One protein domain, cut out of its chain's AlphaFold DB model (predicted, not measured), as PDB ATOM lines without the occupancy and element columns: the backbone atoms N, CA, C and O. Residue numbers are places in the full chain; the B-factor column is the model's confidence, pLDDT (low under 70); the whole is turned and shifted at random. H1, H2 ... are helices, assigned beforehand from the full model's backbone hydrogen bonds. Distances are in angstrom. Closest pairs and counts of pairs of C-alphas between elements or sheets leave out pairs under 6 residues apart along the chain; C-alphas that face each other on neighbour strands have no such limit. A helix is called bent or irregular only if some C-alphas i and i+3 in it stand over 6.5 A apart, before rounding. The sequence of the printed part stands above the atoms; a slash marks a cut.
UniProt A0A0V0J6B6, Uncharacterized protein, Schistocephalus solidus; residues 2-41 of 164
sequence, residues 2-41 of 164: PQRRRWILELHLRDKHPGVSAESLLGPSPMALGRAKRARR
ATOM      1  N   PRO A   2     -43.711  11.435  17.962       70.50
ATOM      2  CA  PRO A   2     -42.549  10.559  18.202       70.50
ATOM      3  C   PRO A   2     -42.643   9.136  17.625       70.50
ATOM      4  O   PRO A   2     -41.690   8.659  17.022       70.50
ATOM      5  N   GLN A   3     -43.810   8.489  17.723       75.94
ATOM      6  CA  GLN A   3     -44.035   7.134  17.192       75.94
ATOM      7  C   GLN A   3     -43.823   7.039  15.669       75.94
ATOM      8  O   GLN A   3     -43.153   6.119  15.211       75.94
ATOM      9  N   ARG A   4     -44.315   8.019  14.888       81.38
ATOM     10  CA  ARG A   4     -44.084   8.078  13.431       81.38
ATOM     11  C   ARG A   4     -42.595   8.219  13.103       81.38
ATOM     12  O   ARG A   4     -42.114   7.524  12.219       81.38
ATOM     13  N   ARG A   5     -41.861   9.067  13.838       80.94
ATOM     14  CA  ARG A   5     -40.407   9.239  13.640       80.94
ATOM     15  C   ARG A   5     -39.633   7.954  13.958       80.94
ATOM     16  O   ARG A   5     -38.768   7.581  13.180       80.94
ATOM     17  N   ARG A   6     -39.989   7.243  15.038       81.12
ATOM     18  CA  ARG A   6     -39.370   5.952  15.399       81.12
ATOM     19  C   ARG A   6     -39.608   4.876  14.334       81.12
ATOM     20  O   ARG A   6     -38.676   4.155  14.022       81.12
ATOM     21  N   TRP A   7     -40.806   4.802  13.748       84.69
ATOM     22  CA  TRP A   7     -41.114   3.849  12.669       84.69
ATOM     23  C   TRP A   7     -40.353   4.145  11.366       84.69
ATOM     24  O   TRP A   7     -39.794   3.231  10.771       84.69
ATOM     25  N   ILE A   8     -40.266   5.419  10.962       88.44
ATOM     26  CA  ILE A   8     -39.478   5.838   9.788       88.44
ATOM     27  C   ILE A   8     -37.986   5.525   9.995       88.44
ATOM     28  O   ILE A   8     -37.329   5.036   9.080       88.44
ATOM     29  N   LEU A   9     -37.460   5.765  11.202       87.50
ATOM     30  CA  LEU A   9     -36.070   5.447  11.530       87.50
ATOM     31  C   LEU A   9     -35.818   3.929  11.561       87.50
ATOM     32  O   LEU A   9     -34.805   3.485  11.041       87.50
ATOM     33  N   GLU A  10     -36.736   3.137  12.123       87.31
ATOM     34  CA  GLU A  10     -36.640   1.668  12.157       87.31
ATOM     35  C   GLU A  10     -36.619   1.059  10.747       87.31
ATOM     36  O   GLU A  10     -35.843   0.143  10.503       87.31
ATOM     37  N   LEU A  11     -37.419   1.582   9.808       88.06
ATOM     38  CA  LEU A  11     -37.350   1.184   8.395       88.06
ATOM     39  C   LEU A  11     -35.961   1.472   7.811       88.06
ATOM     40  O   LEU A  11     -35.272   0.551   7.387       88.06
ATOM     41  N   HIS A  12     -35.506   2.726   7.881       89.38
ATOM     42  CA  HIS A  12     -34.220   3.118   7.298       89.38
ATOM     43  C   HIS A  12     -33.025   2.375   7.922       89.38
ATOM     44  O   HIS A  12     -32.074   2.026   7.226       89.38
ATOM     45  N   LEU A  13     -33.078   2.092   9.227       90.69
ATOM     46  CA  LEU A  13     -32.078   1.276   9.913       90.69
ATOM     47  C   LEU A  13     -32.116  -0.182   9.452       90.69
ATOM     48  O   LEU A  13     -31.060  -0.753   9.212       90.69
ATOM     49  N   ARG A  14     -33.293  -0.783   9.255       85.56
ATOM     50  CA  ARG A  14     -33.396  -2.151   8.718       85.56
ATOM     51  C   ARG A  14     -32.916  -2.258   7.268       85.56
ATOM     52  O   ARG A  14     -32.333  -3.280   6.920       85.56
ATOM     53  N   ASP A  15     -33.097  -1.206   6.471       87.81
ATOM     54  CA  ASP A  15     -32.669  -1.148   5.066       87.81
ATOM     55  C   ASP A  15     -31.156  -0.895   4.891       87.81
ATOM     56  O   ASP A  15     -30.599  -1.204   3.835       87.81
ATOM     57  N   LYS A  16     -30.482  -0.292   5.884       90.56
ATOM     58  CA  LYS A  16     -29.058   0.115   5.801       90.56
ATOM     59  C   LYS A  16     -28.126  -0.578   6.797       90.56
ATOM     60  O   LYS A  16     -26.937  -0.714   6.521       90.56
ATOM     61  N   HIS A  17     -28.648  -1.009   7.938       88.75
ATOM     62  CA  HIS A  17     -27.899  -1.520   9.086       88.75
ATOM     63  C   HIS A  17     -28.625  -2.726   9.721       88.75
ATOM     64  O   HIS A  17     -29.078  -2.645  10.869       88.75
ATOM     65  N   PRO A  18     -28.767  -3.854   8.996       81.94
ATOM     66  CA  PRO A  18     -29.423  -5.050   9.520       81.94
ATOM     67  C   PRO A  18     -28.765  -5.505  10.833       81.94
ATOM     68  O   PRO A  18     -27.569  -5.779  10.881       81.94
ATOM     69  N   GLY A  19     -29.562  -5.559  11.905       82.56
ATOM     70  CA  GLY A  19     -29.103  -5.820  13.278       82.56
ATOM     71  C   GLY A  19     -29.159  -4.604  14.216       82.56
ATOM     72  O   GLY A  19     -29.101  -4.784  15.430       82.56
ATOM     73  N   VAL A  20     -29.342  -3.384  13.697       82.38
ATOM     74  CA  VAL A  20     -29.513  -2.165  14.507       82.38
ATOM     75  C   VAL A  20     -30.976  -1.712  14.486       82.38
ATOM     76  O   VAL A  20     -31.481  -1.290  13.453       82.38
ATOM     77  N   SER A  21     -31.651  -1.739  15.638       80.44
ATOM     78  CA  SER A  21     -32.997  -1.160  15.806       80.44
ATOM     79  C   SER A  21     -32.955   0.230  16.449       80.44
ATOM     80  O   SER A  21     -32.108   0.526  17.298       80.44
ATOM     81  N   ALA A  22     -33.939   1.070  16.122       82.56
ATOM     82  CA  ALA A  22     -34.109   2.425  16.650       82.56
ATOM     83  C   ALA A  22     -34.295   2.458  18.178       82.56
ATOM     84  O   ALA A  22     -34.046   3.483  18.811       82.56
ATOM     85  N   GLU A  23     -34.736   1.353  18.787       80.81
ATOM     86  CA  GLU A  23     -34.837   1.209  20.245       80.81
ATOM     87  C   GLU A  23     -33.468   1.126  20.940       80.81
ATOM     88  O   GLU A  23     -33.344   1.621  22.057       80.81
ATOM     89  N   SER A  24     -32.435   0.606  20.265       82.06
ATOM     90  CA  SER A  24     -31.056   0.602  20.776       82.06
ATOM     91  C   SER A  24     -30.433   2.003  20.726       82.06
ATOM     92  O   SER A  24     -29.806   2.449  21.681       82.06
ATOM     93  N   LEU A  25     -30.680   2.746  19.638       78.12
ATOM     94  CA  LEU A  25     -30.103   4.078  19.414       78.12
ATOM     95  C   LEU A  25     -30.805   5.209  20.185       78.12
ATOM     96  O   LEU A  25     -30.147   6.143  20.631       78.12
ATOM     97  N   LEU A  26     -32.137   5.168  20.316       78.81
ATOM     98  CA  LEU A  26     -32.928   6.230  20.967       78.81
ATOM     99  C   LEU A  26     -33.447   5.829  22.361       78.81
ATOM    100  O   LEU A  26     -34.179   6.602  22.983       78.81
ATOM    101  N   GLY A  27     -33.134   4.620  22.834       80.38
ATOM    102  CA  GLY A  27     -33.666   4.071  24.082       80.38
ATOM    103  C   GLY A  27     -35.189   3.848  24.062       80.38
ATOM    104  O   GLY A  27     -35.860   4.096  23.048       80.38
ATOM    105  N   PRO A  28     -35.782   3.377  25.176       77.25
ATOM    106  CA  PRO A  28     -37.224   3.157  25.288       77.25
ATOM    107  C   PRO A  28     -37.998   4.475  25.160       77.25
ATOM    108  O   PRO A  28     -37.657   5.486  25.771       77.25
ATOM    109  N   SER A  29     -39.083   4.474  24.381       72.25
ATOM    110  CA  SER A  29     -39.876   5.692  24.156       72.25
ATOM    111  C   SER A  29     -40.445   6.251  25.473       72.25
ATOM    112  O   SER A  29     -41.075   5.494  26.219       72.25
ATOM    113  N   PRO A  30     -40.353   7.567  25.758       64.62
ATOM    114  CA  PRO A  30     -40.879   8.145  27.001       64.62
ATOM    115  C   PRO A  30     -42.400   7.957  27.158       64.62
ATOM    116  O   PRO A  30     -42.912   7.900  28.275       64.62
ATOM    117  N   MET A  31     -43.136   7.763  26.055       63.78
ATOM    118  CA  MET A  31     -44.567   7.422  26.094       63.78
ATOM    119  C   MET A  31     -44.849   5.965  26.525       63.78
ATOM    120  O   MET A  31     -45.982   5.655  26.896       63.78
ATOM    121  N   ALA A  32     -43.858   5.067  26.486       63.62
ATOM    122  CA  ALA A  32     -44.005   3.672  26.908       63.62
ATOM    123  C   ALA A  32     -43.957   3.520  28.440       63.62
ATOM    124  O   ALA A  32     -44.778   2.793  29.007       63.62
ATOM    125  N   LEU A  33     -43.080   4.270  29.126       60.16
ATOM    126  CA  LEU A  33     -42.962   4.270  30.598       60.16
ATOM    127  C   LEU A  33     -44.313   4.524  31.295       60.16
ATOM    128  O   LEU A  33     -44.658   3.852  32.270       60.16
ATOM    129  N   GLY A  34     -45.115   5.450  30.757       60.22
ATOM    130  CA  GLY A  34     -46.441   5.789  31.286       60.22
ATOM    131  C   GLY A  34     -47.476   4.655  31.218       60.22
ATOM    132  O   GLY A  34     -48.453   4.682  31.969       60.22
ATOM    133  N   ARG A  35     -47.274   3.641  30.362       58.78
ATOM    134  CA  ARG A  35     -48.136   2.447  30.297       58.78
ATOM    135  C   ARG A  35     -47.705   1.388  31.312       58.78
ATOM    136  O   ARG A  35     -48.551   0.898  32.058       58.78
ATOM    137  N   ALA A  36     -46.402   1.118  31.421       57.88
ATOM    138  CA  ALA A  36     -45.856   0.146  32.374       57.88
ATOM    139  C   ALA A  36     -46.230   0.470  33.836       57.88
ATOM    140  O   ALA A  36     -46.649  -0.413  34.585       57.88
ATOM    141  N   LYS A  37     -46.171   1.752  34.232       57.69
ATOM    142  CA  LYS A  37     -46.509   2.184  35.602       57.69
ATOM    143  C   LYS A  37     -48.004   2.057  35.946       57.69
ATOM    144  O   LYS A  37     -48.345   2.021  37.124       57.69
ATOM    145  N   ARG A  38     -48.899   1.960  34.950       57.72
ATOM    146  CA  ARG A  38     -50.347   1.785  35.173       57.72
ATOM    147  C   ARG A  38     -50.725   0.319  35.414       57.72
ATOM    148  O   ARG A  38     -51.554   0.058  36.275       57.72
ATOM    149  N   ALA A  39     -50.065  -0.622  34.733       58.44
ATOM    150  CA  ALA A  39     -50.334  -2.060  34.860       58.44
ATOM    151  C   ALA A  39     -50.029  -2.637  36.259       58.44
ATOM    152  O   ALA A  39     -50.648  -3.612  36.668       58.44
ATOM    153  N   ARG A  40     -49.111  -2.026  37.025       57.44
ATOM    154  CA  ARG A  40     -48.808  -2.468  38.401       57.44
ATOM    155  C   ARG A  40     -49.858  -2.064  39.444       57.44
ATOM    156  O   ARG A  40     -49.848  -2.631  40.524       57.44
ATOM    157  N   ARG A  41     -50.779  -1.141  39.133       54.78
ATOM    158  CA  ARG A  41     -51.853  -0.715  40.058       54.78
ATOM    159  C   ARG A  41     -53.129  -1.564  39.980       54.78
ATOM    160  O   ARG A  41     -54.069  -1.289  40.708       54.78
TER     161      ARG A  41
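What this domain is: This is residues 2 to 41 of the 164 residues of an uncharacterized protein of Schistocephalus solidus (UniProt A0A0V0J6B6). One long helix, H1, has the chain folded back beside it through a short loop and the small helix H2, which packs on H1 near Glu 10; from there a second longer helix, H3, leads away as an arm. Residues 32 to 41 of H3 stick out with nothing packed on them, and this arm makes much of the length. The printed part has 40 residues with three named helices, in the order H1, H2, H3, and no named strand; the class is all helix. The whole is loose, with a radius of gyration of the C-alphas of 12.5 A, and the C-alphas span 41 by 18 by 12 A along their three main axes.

Where its parts are: H1, the longest helix, covers residues 2 to 16 and measures 21.1 A from first to last C-alpha. It begins with C-alpha 2 at (-42.549, 10.559, 18.202) and ends with C-alpha 16 at (-29.058, 0.115, 5.801). H2 covers residues 22 to 26 and measures 5.9 A. H3 covers residues 30 to 41 and measures 19.2 A, ending with C-alpha 41 at (-51.853, -0.715, 40.058). No helix is bent or irregular.

How they stand to each other: H1 and H2 touch, with 4 pairs of C-alphas within 8 A. Their closest C-alphas, those of Glu 10 and Ala 22, are 5.2 A apart, and their centres are 9.7 A apart. H3 touches no helix. It is apart from H1, and it is also apart from H2, which it follows in the chain. Residues 32 to 41, which belong to H3, stand free. In H1 and H2 every pair of O i and N i+4 is within hydrogen-bond range. In H3 this holds for 3 of 8 such pairs, beside 5 of 9 pairs of O i and N i+3.

The domain as a whole: The two C-alphas farthest apart, those of Lys 16 and Arg 41, are 41.2 A from each other, while the first and last printed C-alphas, those of Pro 2 and Arg 41, are 26.3 A apart. Without the residues that stand free, the body of 30 residues spans 26 by 16 by 7 A and has a radius of gyration of 8.9 A. The printed part has no cut. The links from H1 to H2, with 5 residues between them, and from H2 to H3, with 3, are both tight. The mean pLDDT of the printed part is 75.8. The model's confidence is low, under 70, at residues 30 to 41, which are the residues of H3; its mean pLDDT is 60, against 85 for H1 and 80 for H2.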